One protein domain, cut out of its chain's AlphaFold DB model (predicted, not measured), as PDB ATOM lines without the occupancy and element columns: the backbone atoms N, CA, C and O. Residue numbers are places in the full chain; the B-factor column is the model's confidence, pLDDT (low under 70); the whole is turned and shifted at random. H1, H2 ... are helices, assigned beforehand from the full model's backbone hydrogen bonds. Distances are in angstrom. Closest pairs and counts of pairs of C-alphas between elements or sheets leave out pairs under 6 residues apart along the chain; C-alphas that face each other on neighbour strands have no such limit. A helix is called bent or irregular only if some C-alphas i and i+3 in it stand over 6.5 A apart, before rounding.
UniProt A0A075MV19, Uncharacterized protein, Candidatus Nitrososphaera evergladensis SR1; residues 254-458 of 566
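This is residues 254 to 458 of the 566 residues of an uncharacterized protein of Candidatus Nitrososphaera evergladensis SR1 (UniProt A0A075MV19). Two four-helix bundles, H1, H2, H4 and H5 in one and H7, H8, H9 and H10 in the other, pack on each other where H1 crosses H7 and H8 steeply; short H6 lies in the passage between them at one end. Both bundles are up and down, each helix running against the one before it in the bundle. The printed part has 205 residues with ten named helices, H1 to H10 in chain order, and no named strand: class all helix. The whole is compact, with a radius of gyration of the C-alphas of 16.9 A and spans of 45 by 43 by 26 A.

H1, residues 254 to 278, is the hub, touching five helices. It forms a hairpin with H2, residues 281 to 293, at a shallow tilt of 14 degrees; their closest C-alphas, Ala 272 and Ala 284, are 4.3 A apart. H3, residues 295 to 298, touches residues 258 to 265 of H1 alone, closest at the C-alphas of Asn 261 and His 295, 5.5 A. H4, residues 300 to 327, touches H2 with its residues 315 to 326 alone, closest at the C-alphas of Ala 288 and Ala 322, 4.6 A. H5, residues 330 to 351, forms a hairpin with H4, closest at the C-alphas of His 306 and Val 351, 6.0 A. H5 also touches H1, opposite ways at a shallow tilt of 5 degrees, closest at the C-alphas of Leu 277 and Ala 330, 5.7 A. H6, residues 354 to 358, touches no helix but is near H1. Residues 362 to 370 of H7, residues 360 to 381, touch H1 at a steep tilt of 52 degrees, closest at the C-alphas of Ala 260 and Val 366, 5.3 A. H8, residues 392 to 413, touches H1 at a steep tilt of 57 degrees, closest at the C-alphas of Gly 267 and Ala 398, 4.6 A. H7 and H8 form a hairpin, closest at the C-alphas of Val 374 and Ala 396, 4.6 A. H9, residues 418 to 434, forms a hairpin with H8, closest at the C-alphas of Gln 411 and Ala 419, 5.3 A. H10, residues 439 to 455, forms a hairpin with H9, closest at the C-alphas of Ala 422 and Ala 449, 4.8 A, and touches H7, closest at the C-alphas of Ala 379 and Pro 439, 5.2 A. Every O i to N i+4 pair is within hydrogen-bond range in H1, H6 and H10, but 7 of 9 in H2, 17 of 24 in H4, 17 of 18 in H5, 15 of 18 in H7, 14 of 18 in H8 and 12 of 13 in H9; H3 is too short for such a pair.

H1 begins at C-alpha 254, (3.948, -13.639, -4.451), and measures 36.4 A; H5 measures 31.2 A, H7 31.0 A and H8 31.8 A. H4 is irregular, with C-alphas 306 and 309 9.2 A apart and a kink of 136 degrees near residue 307; H8 is irregular too, with C-alphas 409 and 412 7.6 A apart. H10 ends at C-alpha 455, (-8.566, -30.982, -5.524).

The two C-alphas farthest apart, Asn 327 and His 417, are 48.1 A apart. The printed part has no cut and no long link; H7 to H8, 10 residues, is short but not tight. The mean pLDDT of the printed part is 88.4, with residues 416 to 417, 444, 448 and 458 under 70.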
ATOM      1  N   GLU A 254       3.232 -14.627  -5.259       71.31
ATOM      2  CA  GLU A 254       3.948 -13.639  -4.451       71.31
ATOM      3  C   GLU A 254       3.107 -13.234  -3.228       71.31
ATOM      4  O   GLU A 254       3.582 -13.317  -2.090       71.31
ATOM      5  N   LYS A 255       1.819 -12.899  -3.412       84.44
ATOM      6  CA  LYS A 255       0.910 -12.626  -2.282       84.44
ATOM      7  C   LYS A 255       0.646 -13.860  -1.423       84.44
ATOM      8  O   LYS A 255       0.505 -13.711  -0.209       84.44
ATOM      9  N   ALA A 256       0.578 -15.057  -2.005       82.62
ATOM     10  CA  ALA A 256       0.392 -16.297  -1.255       82.62
ATOM     11  C   ALA A 256       1.616 -16.604  -0.375       82.62
ATOM     12  O   ALA A 256       1.454 -16.876   0.814       82.62
ATOM     13  N   GLY A 257       2.834 -16.449  -0.905       77.50
ATOM     14  CA  GLY A 257       4.087 -16.564  -0.151       77.50
ATOM     15  C   GLY A 257       4.224 -15.501   0.945       77.50
ATOM     16  O   GLY A 257       4.587 -15.824   2.081       77.50
ATOM     17  N   PHE A 258       3.838 -14.252   0.662       90.19
ATOM     18  CA  PHE A 258       3.740 -13.182   1.662       90.19
ATOM     19  C   PHE A 258       2.754 -13.546   2.785       90.19
ATOM     20  O   PHE A 258       3.066 -13.437   3.973       90.19
ATOM     21  N   ALA A 259       1.559 -14.021   2.428       94.00
ATOM     22  CA  ALA A 259       0.532 -14.421   3.382       94.00
ATOM     23  C   ALA A 259       0.956 -15.636   4.227       94.00
ATOM     24  O   ALA A 259       0.724 -15.643   5.439       94.00
ATOM     25  N   ALA A 260       1.629 -16.619   3.623       88.38
ATOM     26  CA  ALA A 260       2.194 -17.769   4.322       88.38
ATOM     27  C   ALA A 260       3.271 -17.334   5.323       88.38
ATOM     28  O   ALA A 260       3.176 -17.685   6.495       88.38
ATOM     29  N   ASN A 261       4.219 -16.476   4.930       90.31
ATOM     30  CA  ASN A 261       5.234 -15.926   5.837       90.31
ATOM     31  C   ASN A 261       4.620 -15.107   6.988       90.31
ATOM     32  O   ASN A 261       5.017 -15.254   8.148       90.31
ATOM     33  N   VAL A 262       3.583 -14.309   6.718       96.44
ATOM     34  CA  VAL A 262       2.799 -13.620   7.761       96.44
ATOM     35  C   VAL A 262       2.151 -14.609   8.741       96.44
ATOM     36  O   VAL A 262       2.065 -14.324   9.942       96.44
ATOM     37  N   GLU A 263       1.685 -15.760   8.266       96.56
ATOM     38  CA  GLU A 263       1.093 -16.810   9.095       96.56
ATOM     39  C   GLU A 263       2.145 -17.632   9.858       96.56
ATOM     40  O   GLU A 263       1.942 -17.881  11.048       96.56
ATOM     41  N   MET A 264       3.301 -17.940   9.263       91.69
ATOM     42  CA  MET A 264       4.439 -18.575   9.945       91.69
ATOM     43  C   MET A 264       4.908 -17.730  11.134       91.69
ATOM     44  O   MET A 264       4.994 -18.241  12.253       91.69
ATOM     45  N   ILE A 265       5.038 -16.405  10.974       97.62
ATOM     46  CA  ILE A 265       5.308 -15.495  12.105       97.62
ATOM     47  C   ILE A 265       4.231 -15.620  13.202       97.62
ATOM     48  O   ILE A 265       4.560 -15.633  14.389       97.62
ATOM     49  N   LYS A 266       2.940 -15.749  12.861       94.75
ATOM     50  CA  LYS A 266       1.872 -15.973  13.865       94.75
ATOM     51  C   LYS A 266       1.997 -17.346  14.549       94.75
ATOM     52  O   LYS A 266       1.574 -17.472  15.701       94.75
ATOM     53  N   GLY A 267       2.585 -18.340  13.881       89.56
ATOM     54  CA  GLY A 267       3.003 -19.624  14.451       89.56
ATOM     55  C   GLY A 267       4.073 -19.449  15.532       89.56
ATOM     56  O   GLY A 267       3.798 -19.709  16.707       89.56
ATOM     57  N   HIS A 268       5.230 -18.902  15.156       96.38
ATOM     58  CA  HIS A 268       6.345 -18.539  16.047       96.38
ATOM     59  C   HIS A 268       5.889 -17.765  17.294       96.38
ATOM     60  O   HIS A 268       6.158 -18.152  18.433       96.38
ATOM     61  N   MET A 269       5.087 -16.705  17.108       94.19
ATOM     62  CA  MET A 269       4.522 -15.908  18.212       94.19
ATOM     63  C   MET A 269       3.717 -16.757  19.220       94.19
ATOM     64  O   MET A 269       3.689 -16.451  20.417       94.19
ATOM     65  N   SER A 270       3.060 -17.828  18.763       88.12
ATOM     66  CA  SER A 270       2.318 -18.766  19.615       88.12
ATOM     67  C   SER A 270       3.262 -19.649  20.440       88.12
ATOM     68  O   SER A 270       3.080 -19.778  21.659       88.12
ATOM     69  N   GLN A 271       4.316 -20.199  19.822       92.94
ATOM     70  CA  GLN A 271       5.307 -21.023  20.524       92.94
ATOM     71  C   GLN A 271       6.163 -20.190  21.491       92.94
ATOM     72  O   GLN A 271       6.465 -20.656  22.593       92.94
ATOM     73  N   ALA A 272       6.456 -18.927  21.172       94.69
ATOM     74  CA  ALA A 272       7.074 -17.976  22.096       94.69
ATOM     75  C   ALA A 272       6.232 -17.802  23.381       94.69
ATOM     76  O   ALA A 272       6.752 -17.902  24.497       94.69
ATOM     77  N   VAL A 273       4.907 -17.636  23.256       89.44
ATOM     78  CA  VAL A 273       3.984 -17.559  24.408       89.44
ATOM     79  C   VAL A 273       3.908 -18.882  25.179       89.44
ATOM     80  O   VAL A 273       3.956 -18.861  26.412       89.44
ATOM     81  N   LYS A 274       3.808 -20.027  24.490       91.88
ATOM     82  CA  LYS A 274       3.810 -21.377  25.092       91.88
ATOM     83  C   LYS A 274       5.075 -21.616  25.918       91.88
ATOM     84  O   LYS A 274       4.991 -22.103  27.043       91.88
ATOM     85  N   ASN A 275       6.237 -21.218  25.405       97.44
ATOM     86  CA  ASN A 275       7.511 -21.419  26.085       97.44
ATOM     87  C   ASN A 275       7.719 -20.469  27.271       97.44
ATOM     88  O   ASN A 275       8.144 -20.947  28.323       97.44
ATOM     89  N   VAL A 276       7.320 -19.192  27.195       96.81
ATOM     90  CA  VAL A 276       7.314 -18.310  28.386       96.81
ATOM     91  C   VAL A 276       6.367 -18.842  29.470       96.81
ATOM     92  O   VAL A 276       6.736 -18.858  30.642       96.81
ATOM     93  N   LEU A 277       5.181 -19.353  29.109       94.25
ATOM     94  CA  LEU A 277       4.264 -19.992  30.070       94.25
ATOM     95  C   LEU A 277       4.870 -21.234  30.747       94.25
ATOM     96  O   LEU A 277       4.582 -21.489  31.915       94.25
ATOM     97  N   ASN A 278       5.726 -21.971  30.036       95.44
ATOM     98  CA  ASN A 278       6.442 -23.137  30.552       95.44
ATOM     99  C   ASN A 278       7.764 -22.787  31.270       95.44
ATOM    100  O   ASN A 278       8.367 -23.672  31.869       95.44
ATOM    101  N   ASN A 279       8.184 -21.514  31.278       97.06
ATOM    102  CA  ASN A 279       9.491 -21.017  31.751       97.06
ATOM    103  C   ASN A 279      10.708 -21.450  30.900       97.06
ATOM    104  O   ASN A 279      11.847 -21.376  31.357       97.06
ATOM    105  N   ASN A 280      10.484 -21.843  29.646       97.38
ATOM    106  CA  ASN A 280      11.519 -22.185  28.668       97.38
ATOM    107  C   ASN A 280      12.023 -20.920  27.939       97.38
ATOM    108  O   ASN A 280      11.819 -20.772  26.734       97.38
ATOM    109  N   TYR A 281      12.634 -19.972  28.655       96.75
ATOM    110  CA  TYR A 281      12.997 -18.653  28.098       96.75
ATOM    111  C   TYR A 281      14.012 -18.719  26.942       96.75
ATOM    112  O   TYR A 281      13.979 -17.879  26.046       96.75
ATOM    113  N   GLU A 282      14.872 -19.736  26.913       97.12
ATOM    114  CA  GLU A 282      15.793 -20.027  25.808       97.12
ATOM    115  C   GLU A 282      15.041 -20.360  24.518       97.12
ATOM    116  O   GLU A 282      15.294 -19.744  23.487       97.12
ATOM    117  N   LEU A 283      14.074 -21.276  24.596       95.62
ATOM    118  CA  LEU A 283      13.280 -21.700  23.446       95.62
ATOM    119  C   LEU A 283      12.285 -20.612  23.024       95.62
ATOM    120  O   LEU A 283      12.076 -20.385  21.841       95.62
ATOM    121  N   ALA A 284      11.741 -19.856  23.983       97.62
ATOM    122  CA  ALA A 284      10.959 -18.660  23.684       97.62
ATOM    123  C   ALA A 284      11.773 -17.592  22.930       97.62
ATOM    124  O   ALA A 284      11.207 -16.874  22.112       97.62
ATOM    125  N   ALA A 285      13.081 -17.479  23.189       97.69
ATOM    126  CA  ALA A 285      13.949 -16.540  22.486       97.69
ATOM    127  C   ALA A 285      14.275 -16.972  21.049       97.69
ATOM    128  O   ALA A 285      14.377 -16.095  20.197       97.69
ATOM    129  N   ALA A 286      14.368 -18.279  20.767       93.94
ATOM    130  CA  ALA A 286      14.456 -18.791  19.395       93.94
ATOM    131  C   ALA A 286      13.189 -18.422  18.598       93.94
ATOM    132  O   ALA A 286      13.267 -17.635  17.660       93.94
ATOM    133  N   HIS A 287      12.013 -18.800  19.113       95.75
ATOM    134  CA  HIS A 287      10.682 -18.454  18.573       95.75
ATOM    135  C   HIS A 287      10.382 -16.948  18.465       95.75
ATOM    136  O   HIS A 287       9.440 -16.527  17.796       95.75
ATOM    137  N   ALA A 288      11.142 -16.095  19.155       96.75
ATOM    138  CA  ALA A 288      11.053 -14.643  19.002       96.75
ATOM    139  C   ALA A 288      12.060 -14.087  17.978       96.75
ATOM    140  O   ALA A 288      11.851 -12.985  17.473       96.75
ATOM    141  N   GLY A 289      13.136 -14.828  17.692       93.38
ATOM    142  CA  GLY A 289      14.182 -14.504  16.725       93.38
ATOM    143  C   GLY A 289      13.885 -14.991  15.305       93.38
ATOM    144  O   GLY A 289      14.068 -14.206  14.377       93.38
ATOM    145  N   HIS A 290      13.369 -16.212  15.130       90.75
ATOM    146  CA  HIS A 290      13.094 -16.797  13.806       90.75
ATOM    147  C   HIS A 290      12.226 -15.866  12.915       90.75
ATOM    148  O   HIS A 290      12.630 -15.521  11.805       90.75
ATOM    149  N   PRO A 291      11.131 -15.250  13.419       93.75
ATOM    150  CA  PRO A 291      10.363 -14.234  12.689       93.75
ATOM    151  C   PRO A 291      11.124 -13.061  12.073       93.75
ATOM    152  O   PRO A 291      10.630 -12.483  11.108       93.75
ATOM    153  N   ILE A 292      12.258 -12.649  12.650       89.62
ATOM    154  CA  ILE A 292      13.065 -11.526  12.151       89.62
ATOM    155  C   ILE A 292      14.320 -11.985  11.394       89.62
ATOM    156  O   ILE A 292      14.896 -11.184  10.658       89.62
ATOM    157  N   ALA A 293      14.728 -13.244  11.559       83.62
ATOM    158  CA  ALA A 293      15.833 -13.854  10.833       83.62
ATOM    159  C   ALA A 293      15.359 -14.411   9.482       83.62
ATOM    160  O   ALA A 293      15.825 -13.930   8.446       83.62
ATOM    161  N   GLU A 294      14.418 -15.354   9.488       79.81
ATOM    162  CA  GLU A 294      13.838 -15.976   8.298       79.81
ATOM    163  C   GLU A 294      12.725 -15.095   7.679       79.81
ATOM    164  O   GLU A 294      12.963 -14.339   6.734       79.81
ATOM    165  N   HIS A 295      11.507 -15.124   8.230       87.00
ATOM    166  CA  HIS A 295      10.299 -14.705   7.496       87.00
ATOM    167  C   HIS A 295      10.162 -13.204   7.193       87.00
ATOM    168  O   HIS A 295       9.687 -12.837   6.121       87.00
ATOM    169  N   TYR A 296      10.533 -12.296   8.108       90.44
ATOM    170  CA  TYR A 296      10.310 -10.857   7.883       90.44
ATOM    171  C   TYR A 296      11.091 -10.306   6.678       90.44
ATOM    172  O   TYR A 296      10.619  -9.377   6.021       90.44
ATOM    173  N   ALA A 297      12.244 -10.891   6.338       82.50
ATOM    174  CA  ALA A 297      13.004 -10.504   5.149       82.50
ATOM    175  C   ALA A 297      12.226 -10.764   3.843       82.50
ATOM    176  O   ALA A 297      12.360  -9.992   2.892       82.50
ATOM    177  N   LEU A 298      11.358 -11.784   3.830       82.56
ATOM    178  CA  LEU A 298      10.461 -12.138   2.723       82.56
ATOM    179  C   LEU A 298       9.149 -11.324   2.708       82.56
ATOM    180  O   LEU A 298       8.384 -11.415   1.758       82.56
ATOM    181  N   LEU A 299       8.879 -10.512   3.741       90.00
ATOM    182  CA  LEU A 299       7.742  -9.573   3.768       90.00
ATOM    183  C   LEU A 299       8.137  -8.137   3.398       90.00
ATOM    184  O   LEU A 299       7.281  -7.307   3.092       90.00
ATOM    185  N   LYS A 300       9.423  -7.804   3.533       86.44
ATOM    186  CA  LYS A 300       9.872  -6.419   3.698       86.44
ATOM    187  C   LYS A 300       9.766  -5.554   2.440       86.44
ATOM    188  O   LYS A 300       9.535  -4.350   2.552       86.44
ATOM    189  N   THR A 301       9.966  -6.115   1.251       81.50
ATOM    190  CA  THR A 301       9.914  -5.311   0.017       81.50
ATOM    191  C   THR A 301       8.464  -4.920  -0.265       81.50
ATOM    192  O   THR A 301       8.132  -3.739  -0.354       81.50
ATOM    193  N   GLU A 302       7.581  -5.906  -0.255       85.62
ATOM    194  CA  GLU A 302       6.179  -5.822  -0.637       85.62
ATOM    195  C   GLU A 302       5.368  -5.037   0.421       85.62
ATOM    196  O   GLU A 302       4.592  -4.138   0.085       85.62
ATOM    197  N   LEU A 303       5.637  -5.251   1.720       91.75
ATOM    198  CA  LEU A 303       5.099  -4.400   2.794       91.75
ATOM    199  C   LEU A 303       5.687  -2.980   2.765       91.75
ATOM    200  O   LEU A 303       4.976  -2.017   3.057       91.75
ATOM    201  N   GLY A 304       6.962  -2.826   2.404       89.19
ATOM    202  CA  GLY A 304       7.628  -1.529   2.287       89.19
ATOM    203  C   GLY A 304       7.074  -0.653   1.158       89.19
ATOM    204  O   GLY A 304       7.060   0.576   1.293       89.19
ATOM    205  N   GLU A 305       6.591  -1.264   0.075       89.38
ATOM    206  CA  GLU A 305       5.929  -0.582  -1.044       89.38
ATOM    207  C   GLU A 305       4.477  -0.208  -0.724       89.38
ATOM    208  O   GLU A 305       4.075   0.933  -0.970       89.38
ATOM    209  N   HIS A 306       3.708  -1.114  -0.111       92.06
ATOM    210  CA  HIS A 306       2.300  -0.871   0.226       92.06
ATOM    211  C   HIS A 306       2.114   0.004   1.480       92.06
ATOM    212  O   HIS A 306       1.304   0.935   1.476       92.06
ATOM    213  N   ASN A 307       2.858  -0.255   2.562       94.06
ATOM    214  CA  ASN A 307       2.761   0.489   3.821       94.06
ATOM    215  C   ASN A 307       4.111   0.603   4.557       94.06
ATOM    216  O   ASN A 307       4.342   0.030   5.625       94.06
ATOM    217  N   LYS A 308       4.977   1.471   4.026       93.56
ATOM    218  CA  LYS A 308       6.295   1.825   4.583       93.56
ATOM    219  C   LYS A 308       6.321   2.258   6.060       93.56
ATOM    220  O   LYS A 308       7.380   2.230   6.683       93.56
ATOM    221  N   ALA A 309       5.199   2.717   6.618       95.38
ATOM    222  CA  ALA A 309       5.120   3.050   8.041       95.38
ATOM    223  C   ALA A 309       4.951   1.781   8.891       95.38
ATOM    224  O   ALA A 309       5.649   1.611   9.890       95.38
ATOM    225  N   LEU A 310       4.064   0.880   8.460       95.88
ATOM    226  CA  LEU A 310       3.830  -0.410   9.100       95.88
ATOM    227  C   LEU A 310       5.040  -1.346   8.989       95.88
ATOM    228  O   LEU A 310       5.319  -2.046   9.956       95.88
ATOM    229  N   ASP A 311       5.772  -1.302   7.873       94.19
ATOM    230  CA  ASP A 311       7.071  -1.965   7.671       94.19
ATOM    231  C   ASP A 311       8.045  -1.676   8.832       94.19
ATOM    232  O   ASP A 311       8.342  -2.542   9.658       94.19
ATOM    233  N   GLY A 312       8.460  -0.412   8.982       94.44
ATOM    234  CA  GLY A 312       9.409  -0.002  10.022       94.44
ATOM    235  C   GLY A 312       8.899  -0.202  11.454       94.44
ATOM    236  O   GLY A 312       9.683  -0.542  12.349       94.44
ATOM    237  N   ASP A 313       7.593  -0.042  11.691       97.38
ATOM    238  CA  ASP A 313       6.978  -0.346  12.987       97.38
ATOM    239  C   ASP A 313       7.005  -1.858  13.289       97.38
ATOM    240  O   ASP A 313       7.260  -2.242  14.437       97.38
ATOM    241  N   LEU A 314       6.763  -2.723  12.294       97.69
ATOM    242  CA  LEU A 314       6.783  -4.184  12.433       97.69
ATOM    243  C   LEU A 314       8.204  -4.698  12.667       97.69
ATOM    244  O   LEU A 314       8.407  -5.459  13.615       97.69
ATOM    245  N   GLU A 315       9.195  -4.210  11.914       97.31
ATOM    246  CA  GLU A 315      10.614  -4.505  12.163       97.31
ATOM    247  C   GLU A 315      11.005  -4.171  13.607       97.31
ATOM    248  O   GLU A 315      11.613  -4.976  14.316       97.31
ATOM    249  N   THR A 316      10.600  -2.984  14.065       98.06
ATOM    250  CA  THR A 316      10.869  -2.493  15.420       98.06
ATOM    251  C   THR A 316      10.150  -3.337  16.476       98.06
ATOM    252  O   THR A 316      10.712  -3.614  17.539       98.06
ATOM    253  N   ALA A 317       8.922  -3.790  16.201       98.06
ATOM    254  CA  ALA A 317       8.152  -4.639  17.107       98.06
ATOM    255  C   ALA A 317       8.721  -6.064  17.220       98.06
ATOM    256  O   ALA A 317       8.749  -6.599  18.332       98.06
ATOM    257  N   LEU A 318       9.199  -6.648  16.115       98.12
ATOM    258  CA  LEU A 318       9.832  -7.970  16.079       98.12
ATOM    259  C   LEU A 318      11.224  -7.941  16.730       98.12
ATOM    260  O   LEU A 318      11.453  -8.671  17.694       98.12
ATOM    261  N   LYS A 319      12.114  -7.022  16.320       97.56
ATOM    262  CA  LYS A 319      13.439  -6.834  16.954       97.56
ATOM    263  C   LYS A 319      13.315  -6.527  18.448       97.56
ATOM    264  O   LYS A 319      14.058  -7.072  19.265       97.56
ATOM    265  N   GLY A 320      12.340  -5.696  18.818       97.75
ATOM    266  CA  GLY A 320      12.027  -5.382  20.211       97.75
ATOM    267  C   GLY A 320      11.510  -6.580  21.014       97.75
ATOM    268  O   GLY A 320      11.796  -6.664  22.206       97.75
ATOM    269  N   PHE A 321      10.793  -7.520  20.393       98.00
ATOM    270  CA  PHE A 321      10.331  -8.745  21.050       98.00
ATOM    271  C   PHE A 321      11.481  -9.742  21.248       98.00
ATOM    272  O   PHE A 321      11.743 -10.133  22.388       98.00
ATOM    273  N   ALA A 322      12.231 -10.044  20.182       97.56
ATOM    274  CA  ALA A 322      13.410 -10.916  20.205       97.56
ATOM    275  C   ALA A 322      14.414 -10.517  21.300       97.56
ATOM    276  O   ALA A 322      14.819 -11.340  22.122       97.56
ATOM    277  N   ALA A 323      14.760  -9.227  21.369       97.69
ATOM    278  CA  ALA A 323      15.748  -8.714  22.316       97.69
ATOM    279  C   ALA A 323      15.298  -8.758  23.791       97.69
ATOM    280  O   ALA A 323      16.147  -8.769  24.683       97.69
ATOM    281  N   ASN A 324      13.988  -8.759  24.073       97.75
ATOM    282  CA  ASN A 324      13.467  -8.592  25.434       97.75
ATOM    283  C   ASN A 324      12.808  -9.842  26.031       97.75
ATOM    284  O   ASN A 324      12.736  -9.925  27.257       97.75
ATOM    285  N   ILE A 325      12.353 -10.814  25.228       98.06
ATOM    286  CA  ILE A 325      11.461 -11.894  25.698       98.06
ATOM    287  C   ILE A 325      11.993 -12.701  26.892       98.06
ATOM    288  O   ILE A 325      11.210 -13.069  27.767       98.06
ATOM    289  N   LYS A 326      13.316 -12.890  27.011       97.56
ATOM    290  CA  LYS A 326      13.941 -13.562  28.170       97.56
ATOM    291  C   LYS A 326      13.675 -12.879  29.522       97.56
ATOM    292  O   LYS A 326      13.859 -13.506  30.558       97.56
ATOM    293  N   ASN A 327      13.244 -11.617  29.515       96.69
ATOM    294  CA  ASN A 327      12.913 -10.823  30.701       96.69
ATOM    295  C   ASN A 327      11.414 -10.464  30.792       96.69
ATOM    296  O   ASN A 327      11.018  -9.741  31.707       96.69
ATOM    297  N   MET A 328      10.578 -10.911  29.848       97.00
ATOM    298  CA  MET A 328       9.151 -10.563  29.794       97.00
ATOM    299  C   MET A 328       8.303 -11.534  30.620       97.00
ATOM    300  O   MET A 328       8.524 -12.745  30.600       97.00
ATOM    301  N   SER A 329       7.283 -11.024  31.320       97.00
ATOM    302  CA  SER A 329       6.306 -11.901  31.969       97.00
ATOM    303  C   SER A 329       5.370 -12.535  30.938       97.00
ATOM    304  O   SER A 329       5.111 -11.970  29.876       97.00
ATOM    305  N   ALA A 330       4.747 -13.663  31.284       92.56
ATOM    306  CA  ALA A 330       3.741 -14.305  30.433       92.56
ATOM    307  C   ALA A 330       2.511 -13.420  30.110       92.56
ATOM    308  O   ALA A 330       1.731 -13.769  29.221       92.56
ATOM    309  N   VAL A 331       2.312 -12.302  30.822       92.19
ATOM    310  CA  VAL A 331       1.291 -11.288  30.503       92.19
ATOM    311  C   VAL A 331       1.820 -10.319  29.444       92.19
ATOM    312  O   VAL A 331       1.148 -10.095  28.437       92.19
ATOM    313  N   ASP A 332       3.040  -9.810  29.620       96.62
ATOM    314  CA  ASP A 332       3.673  -8.863  28.693       96.62
ATOM    315  C   ASP A 332       3.961  -9.517  27.337       96.62
ATOM    316  O   ASP A 332       3.688  -8.925  26.293       96.62
ATOM    317  N   THR A 333       4.427 -10.772  27.334       93.00
ATOM    318  CA  THR A 333       4.650 -11.565  26.114       93.00
ATOM    319  C   THR A 333       3.357 -11.702  25.313       93.00
ATOM    320  O   THR A 333       3.350 -11.461  24.110       93.00
ATOM    321  N   LYS A 334       2.226 -11.992  25.975       88.75
ATOM    322  CA  LYS A 334       0.909 -12.049  25.317       88.75
ATOM    323  C   LYS A 334       0.455 -10.683  24.803       88.75
ATOM    324  O   LYS A 334      -0.105 -10.611  23.714       88.75
ATOM    325  N   ALA A 335       0.697  -9.606  25.551       86.56
ATOM    326  CA  ALA A 335       0.339  -8.253  25.127       86.56
ATOM    327  C   ALA A 335       1.132  -7.804  23.884       86.56
ATOM    328  O   ALA A 335       0.543  -7.262  22.945       86.56
ATOM    329  N   GLN A 336       2.438  -8.084  23.841       93.25
ATOM    330  CA  GLN A 336       3.296  -7.782  22.693       93.25
ATOM    331  C   GLN A 336       2.962  -8.664  21.482       93.25
ATOM    332  O   GLN A 336       2.864  -8.139  20.374       93.25
ATOM    333  N   VAL A 337       2.671  -9.955  21.675       88.38
ATOM    334  CA  VAL A 337       2.163 -10.821  20.595       88.38
ATOM    335  C   VAL A 337       0.843 -10.292  20.033       88.38
ATOM    336  O   VAL A 337       0.725 -10.129  18.827       88.38
ATOM    337  N   VAL A 338      -0.121  -9.894  20.874       86.19
ATOM    338  CA  VAL A 338      -1.381  -9.276  20.407       86.19
ATOM    339  C   VAL A 338      -1.148  -7.945  19.671       86.19
ATOM    340  O   VAL A 338      -1.938  -7.586  18.792       86.19
ATOM    341  N   LYS A 339      -0.074  -7.201  19.977       90.25
ATOM    342  CA  LYS A 339       0.350  -6.046  19.169       90.25
ATOM    343  C   LYS A 339       0.858  -6.502  17.794       90.25
ATOM    344  O   LYS A 339       0.332  -6.025  16.791       90.25
ATOM    345  N   ILE A 340       1.811  -7.434  17.754       93.69
ATOM    346  CA  ILE A 340       2.436  -7.948  16.525       93.69
ATOM    347  C   ILE A 340       1.393  -8.599  15.603       93.69
ATOM    348  O   ILE A 340       1.298  -8.226  14.439       93.69
ATOM    349  N   THR A 341       0.522  -9.476  16.112       87.12
ATOM    350  CA  THR A 341      -0.554 -10.107  15.324       87.12
ATOM    351  C   THR A 341      -1.519  -9.087  14.717       87.12
ATOM    352  O   THR A 341      -1.976  -9.284  13.595       87.12
ATOM    353  N   ARG A 342      -1.809  -7.966  15.398       88.88
ATOM    354  CA  ARG A 342      -2.619  -6.890  14.799       88.88
ATOM    355  C   ARG A 342      -1.900  -6.249  13.613       88.88
ATOM    356  O   ARG A 342      -2.527  -6.042  12.584       88.88
ATOM    357  N   MET A 343      -0.609  -5.964  13.762       94.69
ATOM    358  CA  MET A 343       0.215  -5.346  12.719       94.69
ATOM    359  C   MET A 343       0.365  -6.269  11.504       94.69
ATOM    360  O   MET A 343       0.189  -5.823  10.379       94.69
ATOM    361  N   LEU A 344       0.563  -7.569  11.732       92.69
ATOM    362  CA  LEU A 344       0.572  -8.605  10.695       92.69
ATOM    363  C   LEU A 344      -0.773  -8.730   9.960       92.69
ATOM    364  O   LEU A 344      -0.802  -8.888   8.743       92.69
ATOM    365  N   ASN A 345      -1.899  -8.622  10.674       88.81
ATOM    366  CA  ASN A 345      -3.221  -8.614  10.041       88.81
ATOM    367  C   ASN A 345      -3.451  -7.343   9.199       88.81
ATOM    368  O   ASN A 345      -4.084  -7.430   8.152       88.81
ATOM    369  N   THR A 346      -2.920  -6.185   9.609       90.38
ATOM    370  CA  THR A 346      -2.923  -4.973   8.770       90.38
ATOM    371  C   THR A 346      -2.009  -5.139   7.553       90.38
ATOM    372  O   THR A 346      -2.432  -4.825   6.452       90.38
ATOM    373  N   ALA A 347      -0.824  -5.741   7.705       92.62
ATOM    374  CA  ALA A 347       0.082  -6.022   6.588       92.62
ATOM    375  C   ALA A 347      -0.562  -6.953   5.543       92.62
ATOM    376  O   ALA A 347      -0.446  -6.709   4.347       92.62
ATOM    377  N   THR A 348      -1.317  -7.966   5.992       91.44
ATOM    378  CA  THR A 348      -2.138  -8.806   5.098       91.44
ATOM    379  C   THR A 348      -3.177  -7.957   4.358       91.44
ATOM    380  O   THR A 348      -3.284  -8.046   3.141       91.44
ATOM    381  N   ALA A 349      -3.920  -7.104   5.070       88.19
ATOM    382  CA  ALA A 349      -4.965  -6.272   4.473       88.19
ATOM    383  C   ALA A 349      -4.428  -5.227   3.476       88.19
ATOM    384  O   ALA A 349      -5.107  -4.940   2.493       88.19
ATOM    385  N   ASP A 350      -3.224  -4.693   3.704       91.06
ATOM    386  CA  ASP A 350      -2.600  -3.682   2.845       91.06
ATOM    387  C   ASP A 350      -1.942  -4.292   1.590       91.06
ATOM    388  O   ASP A 350      -2.023  -3.690   0.519       91.06
ATOM    389  N   VAL A 351      -1.308  -5.471   1.700       90.12
ATOM    390  CA  VAL A 351      -0.575  -6.138   0.596       90.12
ATOM    391  C   VAL A 351      -1.452  -7.111  -0.192       90.12
ATOM    392  O   VAL A 351      -1.512  -7.040  -1.420       90.12
ATOM    393  N   VAL A 352      -2.162  -8.006   0.499       87.25
ATOM    394  CA  VAL A 352      -3.017  -9.020  -0.145       87.25
ATOM    395  C   VAL A 352      -4.330  -8.406  -0.628       87.25
ATOM    396  O   VAL A 352      -4.840  -8.806  -1.667       87.25
ATOM    397  N   THR A 353      -4.830  -7.381   0.069       83.44
ATOM    398  CA  THR A 353      -6.190  -6.818  -0.042       83.44
ATOM    399  C   THR A 353      -7.291  -7.727   0.517       83.44
ATOM    400  O   THR A 353      -7.125  -8.936   0.685       83.44
ATOM    401  N   GLY A 354      -8.435  -7.118   0.847       73.88
ATOM    402  CA  GLY A 354      -9.573  -7.818   1.446       73.88
ATOM    403  C   GLY A 354     -10.212  -8.855   0.524       73.88
ATOM    404  O   GLY A 354     -10.581  -9.922   1.003       73.88
ATOM    405  N   ASP A 355     -10.292  -8.571  -0.777       75.69
ATOM    406  CA  ASP A 355     -10.997  -9.418  -1.745       75.69
ATOM    407  C   ASP A 355     -10.182 -10.682  -2.068       75.69
ATOM    408  O   ASP A 355     -10.705 -11.791  -1.994       75.69
ATOM    409  N   THR A 356      -8.870 -10.551  -2.298       81.00
ATOM    410  CA  THR A 356      -7.971 -11.708  -2.479       81.00
ATOM    411  C   THR A 356      -7.833 -12.539  -1.199       81.00
ATOM    412  O   THR A 356      -7.740 -13.757  -1.274       81.00
ATOM    413  N   TRP A 357      -7.885 -11.929  -0.006       86.12
ATOM    414  CA  TRP A 357      -7.942 -12.699   1.245       86.12
ATOM    415  C   TRP A 357      -9.318 -13.356   1.488       86.12
ATOM    416  O   TRP A 357      -9.404 -14.346   2.220       86.12
ATOM    417  N   ALA A 358     -10.395 -12.826   0.894       80.62
ATOM    418  CA  ALA A 358     -11.740 -13.401   0.946       80.62
ATOM    419  C   ALA A 358     -11.916 -14.603  -0.003       80.62
ATOM    420  O   ALA A 358     -12.726 -15.483   0.301       80.62
ATOM    421  N   ASP A 359     -11.108 -14.703  -1.059       82.81
ATOM    422  CA  ASP A 359     -11.014 -15.884  -1.921       82.81
ATOM    423  C   ASP A 359     -10.570 -17.135  -1.131       82.81
ATOM    424  O   ASP A 359      -9.619 -17.116  -0.341       82.81
ATOM    425  N   PHE A 360     -11.288 -18.241  -1.327       85.31
ATOM    426  CA  PHE A 360     -10.993 -19.515  -0.682       85.31
ATOM    427  C   PHE A 360      -9.867 -20.285  -1.383       85.31
ATOM    428  O   PHE A 360      -9.095 -20.936  -0.681       85.31
ATOM    429  N   LYS A 361      -9.689 -20.150  -2.707       84.19
ATOM    430  CA  LYS A 361      -8.564 -20.763  -3.438       84.19
ATOM    431  C   LYS A 361      -7.240 -20.122  -3.023       84.19
ATOM    432  O   LYS A 361      -6.260 -20.821  -2.774       84.19
ATOM    433  N   PHE A 362      -7.228 -18.803  -2.818       87.44
ATOM    434  CA  PHE A 362      -6.075 -18.116  -2.230       87.44
ATOM    435  C   PHE A 362      -5.762 -18.638  -0.815       87.44
ATOM    436  O   PHE A 362      -4.623 -19.008  -0.525       87.44
ATOM    437  N   ARG A 363      -6.765 -18.749   0.071       92.19
ATOM    438  CA  ARG A 363      -6.568 -19.321   1.420       92.19
ATOM    439  C   ARG A 363      -6.158 -20.802   1.397       92.19
ATOM    440  O   ARG A 363      -5.401 -21.214   2.276       92.19
ATOM    441  N   ALA A 364      -6.607 -21.585   0.416       89.50
ATOM    442  CA  ALA A 364      -6.175 -22.964   0.194       89.50
ATOM    443  C   ALA A 364      -4.693 -23.020  -0.199       89.50
ATOM    444  O   ALA A 364      -3.924 -23.717   0.456       89.50
ATOM    445  N   ALA A 365      -4.247 -22.195  -1.150       84.12
ATOM    446  CA  ALA A 365      -2.834 -22.093  -1.509       84.12
ATOM    447  C   ALA A 365      -1.945 -21.693  -0.315       84.12
ATOM    448  O   ALA A 365      -0.942 -22.353  -0.062       84.12
ATOM    449  N   VAL A 366      -2.347 -20.698   0.487       91.38
ATOM    450  CA  VAL A 366      -1.624 -20.321   1.723       91.38
ATOM    451  C   VAL A 366      -1.613 -21.465   2.750       91.38
ATOM    452  O   VAL A 366      -0.619 -21.663   3.448       91.38
ATOM    453  N   THR A 367      -2.694 -22.246   2.837       94.25
ATOM    454  CA  THR A 367      -2.749 -23.457   3.675       94.25
ATOM    455  C   THR A 367      -1.760 -24.512   3.179       94.25
ATOM    456  O   THR A 367      -1.057 -25.102   3.995       94.25
ATOM    457  N   ASN A 368      -1.649 -24.692   1.863       84.62
ATOM    458  CA  ASN A 368      -0.740 -25.647   1.234       84.62
ATOM    459  C   ASN A 368       0.730 -25.241   1.400       84.62
ATOM    460  O   ASN A 368       1.538 -26.092   1.749       84.62
ATOM    461  N   THR A 369       1.077 -23.953   1.277       81.00
ATOM    462  CA  THR A 369       2.436 -23.462   1.584       81.00
ATOM    463  C   THR A 369       2.815 -23.742   3.040       81.00
ATOM    464  O   THR A 369       3.872 -24.304   3.303       81.00
ATOM    465  N   LEU A 370       1.924 -23.429   3.993       88.94
ATOM    466  CA  LEU A 370       2.137 -23.738   5.415       88.94
ATOM    467  C   LEU A 370       2.242 -25.242   5.695       88.94
ATOM    468  O   LEU A 370       2.848 -25.624   6.691       88.94
ATOM    469  N   LEU A 371       1.615 -26.081   4.869       86.75
ATOM    470  CA  LEU A 371       1.727 -27.531   4.954       86.75
ATOM    471  C   LEU A 371       3.071 -28.013   4.402       86.75
ATOM    472  O   LEU A 371       3.727 -28.782   5.095       86.75
ATOM    473  N   SER A 372       3.531 -27.528   3.246       78.44
ATOM    474  CA  SER A 372       4.860 -27.863   2.707       78.44
ATOM    475  C   SER A 372       5.970 -27.614   3.730       78.44
ATOM    476  O   SER A 372       6.687 -28.551   4.066       78.44
ATOM    477  N   THR A 373       6.004 -26.439   4.366       77.56
ATOM    478  CA  THR A 373       7.041 -26.112   5.364       77.56
ATOM    479  C   THR A 373       6.997 -26.985   6.626       77.56
ATOM    480  O   THR A 373       8.003 -27.150   7.308       77.56
ATOM    481  N   VAL A 374       5.873 -27.652   6.926       84.88
ATOM    482  CA  VAL A 374       5.828 -28.680   7.989       84.88
ATOM    483  C   VAL A 374       6.660 -29.916   7.626       84.88
ATOM    484  O   VAL A 374       7.083 -30.632   8.531       84.88
ATOM    485  N   GLN A 375       6.911 -30.190   6.343       76.38
ATOM    486  CA  GLN A 375       7.754 -31.306   5.900       76.38
ATOM    487  C   GLN A 375       9.232 -31.021   6.183       76.38
ATOM    488  O   GLN A 375       9.895 -31.870   6.776       76.38
ATOM    489  N   GLU A 376       9.710 -29.829   5.806       73.88
ATOM    490  CA  GLU A 376      11.080 -29.348   6.041       73.88
ATOM    491  C   GLU A 376      11.405 -29.314   7.547       73.88
ATOM    492  O   GLU A 376      12.195 -30.124   8.041       73.88
ATOM    493  N   GLU A 377      10.687 -28.477   8.300       81.56
ATOM    494  CA  GLU A 377      10.848 -28.277   9.749       81.56
ATOM    495  C   GLU A 377      10.787 -29.600  10.538       81.56
ATOM    496  O   GLU A 377      11.538 -29.835  11.487       81.56
ATOM    497  N   TYR A 378       9.900 -30.524  10.146       86.00
ATOM    498  CA  TYR A 378       9.778 -31.812  10.830       86.00
ATOM    499  C   TYR A 378      10.866 -32.823  10.430       86.00
ATOM    500  O   TYR A 378      11.203 -33.707  11.226       86.00
ATOM    501  N   ALA A 379      11.437 -32.719   9.227       76.62
ATOM    502  CA  ALA A 379      12.575 -33.540   8.825       76.62
ATOM    503  C   ALA A 379      13.837 -33.164   9.615       76.62
ATOM    504  O   ALA A 379      14.518 -34.056  10.125       76.62
ATOM    505  N   GLU A 380      14.098 -31.870   9.808       75.56
ATOM    506  CA  GLU A 380      15.202 -31.382  10.649       75.56
ATOM    507  C   GLU A 380      14.987 -31.688  12.140       75.56
ATOM    508  O   GLU A 380      15.920 -32.050  12.869       75.56
ATOM    509  N   ALA A 381      13.734 -31.620  12.596       85.75
ATOM    510  CA  ALA A 381      13.345 -31.944  13.962       85.75
ATOM    511  C   ALA A 381      13.725 -33.365  14.409       85.75
ATOM    512  O   ALA A 381      14.091 -33.557  15.577       85.75
ATOM    513  N   ILE A 382      13.577 -34.372  13.537       85.00
ATOM    514  CA  ILE A 382      13.600 -35.793  13.920       85.00
ATOM    515  C   ILE A 382      14.861 -36.511  13.432       85.00
ATOM    516  O   ILE A 382      15.046 -36.750  12.243       85.00
ATOM    517  N   GLN A 383      15.673 -37.005  14.372       80.06
ATOM    518  CA  GLN A 383      16.822 -37.862  14.067       80.06
ATOM    519  C   GLN A 383      16.696 -39.232  14.749       80.06
ATOM    520  O   GLN A 383      16.934 -39.382  15.951       80.06
ATOM    521  N   GLY A 384      16.342 -40.252  13.959       74.94
ATOM    522  CA  GLY A 384      16.229 -41.648  14.400       74.94
ATOM    523  C   GLY A 384      15.096 -41.876  15.405       74.94
ATOM    524  O   GLY A 384      15.358 -42.303  16.538       74.94
ATOM    525  N   GLY A 385      13.861 -41.552  15.008       78.25
ATOM    526  CA  GLY A 385      12.654 -41.725  15.827       78.25
ATOM    527  C   GLY A 385      12.614 -40.876  17.102       78.25
ATOM    528  O   GLY A 385      12.041 -41.295  18.112       78.25
ATOM    529  N   LYS A 386      13.302 -39.725  17.116       86.44
ATOM    530  CA  LYS A 386      13.401 -38.817  18.271       86.44
ATOM    531  C   LYS A 386      13.518 -37.368  17.835       86.44
ATOM    532  O   LYS A 386      14.274 -37.066  16.920       86.44
ATOM    533  N   ILE A 387      12.884 -36.481  18.599       93.19
ATOM    534  CA  ILE A 387      13.108 -35.037  18.507       93.19
ATOM    535  C   ILE A 387      14.554 -34.735  18.922       93.19
ATOM    536  O   ILE A 387      14.910 -34.890  20.094       93.19
ATOM    537  N   ALA A 388      15.372 -34.336  17.951       88.50
ATOM    538  CA  ALA A 388      16.733 -33.851  18.133       88.50
ATOM    539  C   ALA A 388      16.730 -32.321  18.260       88.50
ATOM    540  O   ALA A 388      17.191 -31.794  19.274       88.50
ATOM    541  N   GLN A 389      16.109 -31.631  17.297       88.94
ATOM    542  CA  GLN A 389      15.896 -30.185  17.318       88.94
ATOM    543  C   GLN A 389      14.497 -29.874  17.875       88.94
ATOM    544  O   GLN A 389      13.471 -30.069  17.230       88.94
ATOM    545  N   MET A 390      14.442 -29.411  19.127       95.19
ATOM    546  CA  MET A 390      13.185 -29.079  19.828       95.19
ATOM    547  C   MET A 390      12.595 -27.712  19.419       95.19
ATOM    548  O   MET A 390      11.493 -27.370  19.853       95.19
ATOM    549  N   VAL A 391      13.326 -26.921  18.630       93.50
ATOM    550  CA  VAL A 391      12.847 -25.658  18.055       93.50
ATOM    551  C   VAL A 391      12.114 -25.920  16.738       93.50
ATOM    552  O   VAL A 391      10.896 -25.789  16.751       93.50
ATOM    553  N   GLU A 392      12.782 -26.475  15.731       87.00
ATOM    554  CA  GLU A 392      12.213 -26.932  14.448       87.00
ATOM    555  C   GLU A 392      10.969 -27.839  14.650       87.00
ATOM    556  O   GLU A 392       9.904 -27.626  14.074       87.00
ATOM    557  N   TYR A 393      11.006 -28.779  15.615       95.06
ATOM    558  CA  TYR A 393       9.822 -29.580  15.998       95.06
ATOM    559  C   TYR A 393       8.611 -28.714  16.397       95.06
ATOM    560  O   TYR A 393       7.450 -29.067  16.162       95.06
ATOM    561  N   GLN A 394       8.872 -27.602  17.084       96.75
ATOM    562  CA  GLN A 394       7.840 -26.669  17.502       96.75
ATOM    563  C   GLN A 394       7.417 -25.735  16.371       96.75
ATOM    564  O   GLN A 394       6.242 -25.381  16.349       96.75
ATOM    565  N   ASP A 395       8.272 -25.402  15.417       89.56
ATOM    566  CA  ASP A 395       7.862 -24.593  14.268       89.56
ATOM    567  C   ASP A 395       7.017 -25.416  13.289       89.56
ATOM    568  O   ASP A 395       5.894 -25.005  12.975       89.56
ATOM    569  N   ALA A 396       7.363 -26.687  13.064       92.06
ATOM    570  CA  ALA A 396       6.458 -27.678  12.478       92.06
ATOM    571  C   ALA A 396       5.104 -27.774  13.228       92.06
ATOM    572  O   ALA A 396       4.037 -27.655  12.615       92.06
ATOM    573  N   GLU A 397       5.089 -27.946  14.565       96.31
ATOM    574  CA  GLU A 397       3.833 -27.931  15.354       96.31
ATOM    575  C   GLU A 397       3.039 -26.623  15.174       96.31
ATOM    576  O   GLU A 397       1.807 -26.629  15.283       96.31
ATOM    577  N   ALA A 398       3.724 -25.496  14.971       92.94
ATOM    578  CA  ALA A 398       3.111 -24.183  14.847       92.94
ATOM    579  C   ALA A 398       2.480 -23.992  13.468       92.94
ATOM    580  O   ALA A 398       1.318 -23.582  13.393       92.94
ATOM    581  N   PHE A 399       3.202 -24.317  12.398       95.69
ATOM    582  CA  PHE A 399       2.746 -24.151  11.019       95.69
ATOM    583  C   PHE A 399       1.605 -25.122  10.709       95.69
ATOM    584  O   PHE A 399       0.556 -24.679  10.241       95.69
ATOM    585  N   ALA A 400       1.687 -26.383  11.158       96.06
ATOM    586  CA  ALA A 400       0.567 -27.330  11.094       96.06
ATOM    587  C   ALA A 400      -0.677 -26.818  11.853       96.06
ATOM    588  O   ALA A 400      -1.821 -27.028  11.434       96.06
ATOM    589  N   ALA A 401      -0.481 -26.098  12.965       93.69
ATOM    590  CA  ALA A 401      -1.573 -25.456  13.693       93.69
ATOM    591  C   ALA A 401      -2.112 -24.186  13.003       93.69
ATOM    592  O   ALA A 401      -3.294 -23.882  13.184       93.69
ATOM    593  N   ARG A 402      -1.309 -23.457  12.211       96.56
ATOM    594  CA  ARG A 402      -1.782 -22.346  11.361       96.56
ATOM    595  C   ARG A 402      -2.541 -22.860  10.141       96.56
ATOM    596  O   ARG A 402      -3.660 -22.400   9.922       96.56
ATOM    597  N   ALA A 403      -2.019 -23.868   9.444       95.62
ATOM    598  CA  ALA A 403      -2.692 -24.544   8.336       95.62
ATOM    599  C   ALA A 403      -4.085 -25.049   8.753       95.62
ATOM    600  O   ALA A 403      -5.087 -24.668   8.163       95.62
ATOM    601  N   ASN A 404      -4.189 -25.778   9.871       95.06
ATOM    602  CA  ASN A 404      -5.472 -26.238  10.431       95.06
ATOM    603  C   ASN A 404      -6.414 -25.078  10.843       95.06
ATOM    604  O   ASN A 404      -7.631 -25.253  10.878       95.06
ATOM    605  N   VAL A 405      -5.892 -23.884  11.153       91.94
ATOM    606  CA  VAL A 405      -6.717 -22.685  11.396       91.94
ATOM    607  C   VAL A 405      -7.244 -22.088  10.089       91.94
ATOM    608  O   VAL A 405      -8.418 -21.727  10.059       91.94
ATOM    609  N   LEU A 406      -6.433 -22.011   9.028       91.44
ATOM    610  CA  LEU A 406      -6.873 -21.530   7.712       91.44
ATOM    611  C   LEU A 406      -7.819 -22.518   7.025       91.44
ATOM    612  O   LEU A 406      -8.878 -22.098   6.563       91.44
ATOM    613  N   PHE A 407      -7.511 -23.815   7.062       95.44
ATOM    614  CA  PHE A 407      -8.359 -24.893   6.549       95.44
ATOM    615  C   PHE A 407      -9.806 -24.766   7.049       95.44
ATOM    616  O   PHE A 407     -10.747 -24.759   6.266       95.44
ATOM    617  N   ARG A 408     -10.016 -24.512   8.347       91.75
ATOM    618  CA  ARG A 408     -11.360 -24.303   8.935       91.75
ATOM    619  C   ARG A 408     -12.114 -23.074   8.416       91.75
ATOM    620  O   ARG A 408     -13.298 -22.939   8.711       91.75
ATOM    621  N   THR A 409     -11.447 -22.160   7.711       89.06
ATOM    622  CA  THR A 409     -12.076 -21.002   7.045       89.06
ATOM    623  C   THR A 409     -12.435 -21.268   5.585       89.06
ATOM    624  O   THR A 409     -13.147 -20.457   5.003       89.06
ATOM    625  N   ILE A 410     -11.955 -22.375   5.009       87.88
ATOM    626  CA  ILE A 410     -12.268 -22.825   3.643       87.88
ATOM    627  C   ILE A 410     -13.022 -24.159   3.611       87.88
ATOM    628  O   ILE A 410     -13.629 -24.460   2.600       87.88
ATOM    629  N   GLN A 411     -13.033 -24.935   4.702       83.19
ATOM    630  CA  GLN A 411     -13.536 -26.316   4.737       83.19
ATOM    631  C   GLN A 411     -14.947 -26.470   4.148       83.19
ATOM    632  O   GLN A 411     -15.199 -27.418   3.427       83.19
ATOM    633  N   ALA A 412     -15.861 -25.540   4.438       77.75
ATOM    634  CA  ALA A 412     -17.239 -25.583   3.932       77.75
ATOM    635  C   ALA A 412     -17.410 -24.949   2.529       77.75
ATOM    636  O   ALA A 412     -18.524 -24.684   2.096       77.75
ATOM    637  N   GLN A 413     -16.297 -24.644   1.859       83.38
ATOM    638  CA  GLN A 413     -16.203 -24.141   0.482       83.38
ATOM    639  C   GLN A 413     -15.470 -25.139  -0.437       83.38
ATOM    640  O   GLN A 413     -15.398 -24.907  -1.639       83.38
ATOM    641  N   LEU A 414     -14.927 -26.219   0.136       73.56
ATOM    642  CA  LEU A 414     -14.500 -27.433  -0.560       73.56
ATOM    643  C   LEU A 414     -15.711 -28.396  -0.626       73.56
ATOM    644  O   LEU A 414     -16.618 -28.255   0.207       73.56
ATOM    645  N   PRO A 415     -15.756 -29.378  -1.546       77.00
ATOM    646  CA  PRO A 415     -16.780 -30.414  -1.527       77.00
ATOM    647  C   PRO A 415     -16.611 -31.332  -0.306       77.00
ATOM    648  O   PRO A 415     -15.598 -31.315   0.399       77.00
ATOM    649  N   ALA A 416     -17.675 -32.062   0.034       65.62
ATOM    650  CA  ALA A 416     -17.818 -32.663   1.361       65.62
ATOM    651  C   ALA A 416     -16.849 -33.827   1.641       65.62
ATOM    652  O   ALA A 416     -16.568 -34.094   2.812       65.62
ATOM    653  N   HIS A 417     -16.345 -34.493   0.597       64.62
ATOM    654  CA  HIS A 417     -15.422 -35.621   0.700       64.62
ATOM    655  C   HIS A 417     -14.033 -35.136   1.131       64.62
ATOM    656  O   HIS A 417     -13.597 -35.393   2.254       64.62
ATOM    657  N   GLU A 418     -13.407 -34.308   0.302       78.88
ATOM    658  CA  GLU A 418     -12.094 -33.691   0.496       78.88
ATOM    659  C   GLU A 418     -12.075 -32.833   1.775       78.88
ATOM    660  O   GLU A 418     -11.093 -32.798   2.520       78.88
ATOM    661  N   ALA A 419     -13.199 -32.181   2.105       73.50
ATOM    662  CA  ALA A 419     -13.382 -31.432   3.349       73.50
ATOM    663  C   ALA A 419     -13.370 -32.297   4.627       73.50
ATOM    664  O   ALA A 419     -13.109 -31.761   5.715       73.50
ATOM    665  N   GLU A 420     -13.681 -33.591   4.538       76.69
ATOM    666  CA  GLU A 420     -13.645 -34.540   5.656       76.69
ATOM    667  C   GLU A 420     -12.351 -35.373   5.645       76.69
ATOM    668  O   GLU A 420     -11.733 -35.516   6.703       76.69
ATOM    669  N   GLU A 421     -11.872 -35.801   4.473       72.25
ATOM    670  CA  GLU A 421     -10.572 -36.461   4.272       72.25
ATOM    671  C   GLU A 421      -9.428 -35.553   4.750       72.25
ATOM    672  O   GLU A 421      -8.712 -35.909   5.690       72.25
ATOM    673  N   ALA A 422      -9.314 -34.317   4.241       89.38
ATOM    674  CA  ALA A 422      -8.303 -33.355   4.699       89.38
ATOM    675  C   ALA A 422      -8.390 -33.107   6.213       89.38
ATOM    676  O   ALA A 422      -7.379 -32.934   6.898       89.38
ATOM    677  N   LYS A 423      -9.606 -33.108   6.773       95.38
ATOM    678  CA  LYS A 423      -9.857 -32.926   8.208       95.38
ATOM    679  C   LYS A 423      -9.376 -34.119   9.037       95.38
ATOM    680  O   LYS A 423      -8.790 -33.891  10.105       95.38
ATOM    681  N   GLU A 424      -9.596 -35.352   8.586       88.44
ATOM    682  CA  GLU A 424      -9.030 -36.544   9.221       88.44
ATOM    683  C   GLU A 424      -7.504 -36.567   9.059       88.44
ATOM    684  O   GLU A 424      -6.789 -36.709  10.055       88.44
ATOM    685  N   ILE A 425      -6.982 -36.331   7.855       92.75
ATOM    686  CA  ILE A 425      -5.542 -36.329   7.581       92.75
ATOM    687  C   ILE A 425      -4.827 -35.273   8.444       92.75
ATOM    688  O   ILE A 425      -3.831 -35.597   9.091       92.75
ATOM    689  N   LEU A 426      -5.364 -34.056   8.595       97.25
ATOM    690  CA  LEU A 426      -4.825 -33.025   9.501       97.25
ATOM    691  C   LEU A 426      -4.903 -33.414  10.995       97.25
ATOM    692  O   LEU A 426      -4.090 -32.952  11.808       97.25
ATOM    693  N   ALA A 427      -5.868 -34.249  11.396       97.19
ATOM    694  CA  ALA A 427      -5.955 -34.790  12.756       97.19
ATOM    695  C   ALA A 427      -4.953 -35.939  12.988       97.19
ATOM    696  O   ALA A 427      -4.340 -36.019  14.063       97.19
ATOM    697  N   ASN A 428      -4.739 -36.775  11.972       95.50
ATOM    698  CA  ASN A 428      -3.755 -37.850  11.950       95.50
ATOM    699  C   ASN A 428      -2.328 -37.281  11.925       95.50
ATOM    700  O   ASN A 428      -1.546 -37.628  12.807       95.50
ATOM    701  N   LEU A 429      -2.029 -36.305  11.059       97.06
ATOM    702  CA  LEU A 429      -0.789 -35.513  11.020       97.06
ATOM    703  C   LEU A 429      -0.398 -35.023  12.418       97.06
ATOM    704  O   LEU A 429       0.641 -35.404  12.958       97.06
ATOM    705  N   LYS A 430      -1.288 -34.269  13.070       96.56
ATOM    706  CA  LYS A 430      -1.080 -33.753  14.431       96.56
ATOM    707  C   LYS A 430      -0.819 -34.854  15.467       96.56
ATOM    708  O   LYS A 430      -0.098 -34.634  16.444       96.56
ATOM    709  N   THR A 431      -1.429 -36.024  15.295       97.12
ATOM    710  CA  THR A 431      -1.266 -37.169  16.200       97.12
ATOM    711  C   THR A 431       0.073 -37.871  15.965       97.12
ATOM    712  O   THR A 431       0.765 -38.192  16.932       97.12
ATOM    713  N   SER A 432       0.474 -38.044  14.708       95.00
ATOM    714  CA  SER A 432       1.752 -38.623  14.296       95.00
ATOM    715  C   SER A 432       2.939 -37.741  14.685       95.00
ATOM    716  O   SER A 432       3.889 -38.251  15.281       95.00
ATOM    717  N   MET A 433       2.844 -36.421  14.473       95.06
ATOM    718  CA  MET A 433       3.875 -35.451  14.871       95.06
ATOM    719  C   MET A 433       4.179 -35.553  16.369       95.06
ATOM    720  O   MET A 433       5.323 -35.786  16.759       95.06
ATOM    721  N   LYS A 434       3.125 -35.493  17.198       93.94
ATOM    722  CA  LYS A 434       3.178 -35.632  18.663       93.94
ATOM    723  C   LYS A 434       3.803 -36.955  19.129       93.94
ATOM    724  O   LYS A 434       4.360 -37.020  20.224       93.94
ATOM    725  N   ASN A 435       3.682 -38.012  18.329       92.94
ATOM    726  CA  ASN A 435       4.233 -39.331  18.629       92.94
ATOM    727  C   ASN A 435       5.692 -39.504  18.162       92.94
ATOM    728  O   ASN A 435       6.232 -40.593  18.347       92.94
ATOM    729  N   ALA A 436       6.321 -38.465  17.591       92.81
ATOM    730  CA  ALA A 436       7.667 -38.508  17.009       92.81
ATOM    731  C   ALA A 436       7.835 -39.633  15.962       92.81
ATOM    732  O   ALA A 436       8.791 -40.406  16.017       92.81
ATOM    733  N   GLN A 437       6.868 -39.756  15.043       91.00
ATOM    734  CA  GLN A 437       6.993 -40.663  13.894       91.00
ATOM    735  C   GLN A 437       8.123 -40.213  12.953       91.00
ATOM    736  O   GLN A 437       8.534 -39.058  12.974       91.00
ATOM    737  N   GLU A 438       8.637 -41.125  12.125       85.62
ATOM    738  CA  GLU A 438       9.702 -40.787  11.171       85.62
ATOM    739  C   GLU A 438       9.187 -39.806  10.091       85.62
ATOM    740  O   GLU A 438       8.036 -39.947   9.658       85.62
ATOM    741  N   PRO A 439      10.014 -38.859   9.596       81.62
ATOM    742  CA  PRO A 439       9.576 -37.791   8.688       81.62
ATOM    743  C   PRO A 439       8.820 -38.253   7.439       81.62
ATOM    744  O   PRO A 439       7.877 -37.590   7.025       81.62
ATOM    745  N   ALA A 440       9.150 -39.422   6.879       74.12
ATOM    746  CA  ALA A 440       8.440 -39.978   5.724       74.12
ATOM    747  C   ALA A 440       6.932 -40.190   5.981       74.12
ATOM    748  O   ALA A 440       6.123 -39.934   5.095       74.12
ATOM    749  N   ALA A 441       6.539 -40.597   7.195       79.56
ATOM    750  CA  ALA A 441       5.130 -40.770   7.556       79.56
ATOM    751  C   ALA A 441       4.407 -39.425   7.745       79.56
ATOM    752  O   ALA A 441       3.205 -39.330   7.500       79.56
ATOM    753  N   ILE A 442       5.137 -38.382   8.156       88.88
ATOM    754  CA  ILE A 442       4.614 -37.013   8.195       88.88
ATOM    755  C   ILE A 442       4.456 -36.473   6.777       88.88
ATOM    756  O   ILE A 442       3.372 -36.000   6.460       88.88
ATOM    757  N   ASN A 443       5.455 -36.638   5.906       75.00
ATOM    758  CA  ASN A 443       5.383 -36.254   4.497       75.00
ATOM    759  C   ASN A 443       4.149 -36.875   3.809       75.00
ATOM    760  O   ASN A 443       3.331 -36.136   3.273       75.00
ATOM    761  N   THR A 444       3.902 -38.187   3.944       67.75
ATOM    762  CA  THR A 444       2.680 -38.824   3.399       67.75
ATOM    763  C   THR A 444       1.384 -38.158   3.881       67.75
ATOM    764  O   THR A 444       0.479 -37.936   3.081       67.75
ATOM    765  N   LEU A 445       1.284 -37.811   5.169       78.75
ATOM    766  CA  LEU A 445       0.098 -37.140   5.721       78.75
ATOM    767  C   LEU A 445      -0.006 -35.677   5.266       78.75
ATOM    768  O   LEU A 445      -1.105 -35.182   5.044       78.75
ATOM    769  N   VAL A 446       1.111 -34.970   5.110       78.62
ATOM    770  CA  VAL A 446       1.102 -33.593   4.610       78.62
ATOM    771  C   VAL A 446       0.716 -33.556   3.129       78.62
ATOM    772  O   VAL A 446      -0.155 -32.773   2.766       78.62
ATOM    773  N   GLN A 447       1.306 -34.411   2.291       70.88
ATOM    774  CA  GLN A 447       0.999 -34.478   0.858       70.88
ATOM    775  C   GLN A 447      -0.453 -34.897   0.613       70.88
ATOM    776  O   GLN A 447      -1.110 -34.290  -0.222       70.88
ATOM    777  N   GLY A 448      -0.991 -35.842   1.398       65.25
ATOM    778  CA  GLY A 448      -2.425 -36.150   1.383       65.25
ATOM    779  C   GLY A 448      -3.282 -34.925   1.720       65.25
ATOM    780  O   GLY A 448      -4.161 -34.562   0.954       65.25
ATOM    781  N   ALA A 449      -2.979 -34.207   2.808       88.81
ATOM    782  CA  ALA A 449      -3.727 -32.994   3.152       88.81
ATOM    783  C   ALA A 449      -3.618 -31.888   2.083       88.81
ATOM    784  O   ALA A 449      -4.575 -31.144   1.895       88.81
ATOM    785  N   ILE A 450      -2.480 -31.769   1.388       77.62
ATOM    786  CA  ILE A 450      -2.312 -30.842   0.258       77.62
ATOM    787  C   ILE A 450      -3.143 -31.296  -0.951       77.62
ATOM    788  O   ILE A 450      -3.782 -30.449  -1.565       77.62
ATOM    789  N   HIS A 451      -3.169 -32.595  -1.268       73.81
ATOM    790  CA  HIS A 451      -3.935 -33.179  -2.377       73.81
ATOM    791  C   HIS A 451      -5.427 -32.862  -2.246       73.81
ATOM    792  O   HIS A 451      -5.971 -32.191  -3.120       73.81
ATOM    793  N   GLU A 452      -6.044 -33.215  -1.114       80.69
ATOM    794  CA  GLU A 452      -7.458 -32.925  -0.831       80.69
ATOM    795  C   GLU A 452      -7.771 -31.417  -0.902       80.69
ATOM    796  O   GLU A 452      -8.798 -30.991  -1.430       80.69
ATOM    797  N   ILE A 453      -6.873 -30.573  -0.378       84.62
ATOM    798  CA  ILE A 453      -7.060 -29.114  -0.361       84.62
ATOM    799  C   ILE A 453      -6.814 -28.489  -1.745       84.62
ATOM    800  O   ILE A 453      -7.358 -27.421  -2.016       84.62
ATOM    801  N   GLN A 454      -6.020 -29.103  -2.626       75.62
ATOM    802  CA  GLN A 454      -5.872 -28.676  -4.024       75.62
ATOM    803  C   GLN A 454      -7.082 -29.101  -4.859       75.62
ATOM    804  O   GLN A 454      -7.680 -28.255  -5.526       75.62
ATOM    805  N   GLU A 455      -7.471 -30.373  -4.765       70.25
ATOM    806  CA  GLU A 455      -8.566 -30.982  -5.524       70.25
ATOM    807  C   GLU A 455      -9.911 -30.344  -5.177       70.25
ATOM    808  O   GLU A 455     -10.528 -29.713  -6.039       70.25
ATOM    809  N   GLY A 456     -10.286 -30.332  -3.895       74.12
ATOM    810  CA  GLY A 456     -11.507 -29.671  -3.435       74.12
ATOM    811  C   GLY A 456     -11.495 -28.145  -3.616       74.12
ATOM    812  O   GLY A 456     -12.543 -27.501  -3.600       74.12
ATOM    813  N   ALA A 457     -10.327 -27.522  -3.812       79.12
ATOM    814  CA  ALA A 457     -10.251 -26.109  -4.182       79.12
ATOM    815  C   ALA A 457     -10.272 -25.881  -5.700       79.12
ATOM    816  O   ALA A 457     -10.232 -24.724  -6.116       79.12
ATOM    817  N   GLY A 458     -10.292 -26.916  -6.544       68.75
ATOM    818  CA  GLY A 458     -10.101 -26.776  -7.990       68.75
ATOM    819  C   GLY A 458      -8.858 -25.941  -8.316       68.75
ATOM    820  O   GLY A 458      -8.916 -25.031  -9.150       68.75
TER     821      GLY A 458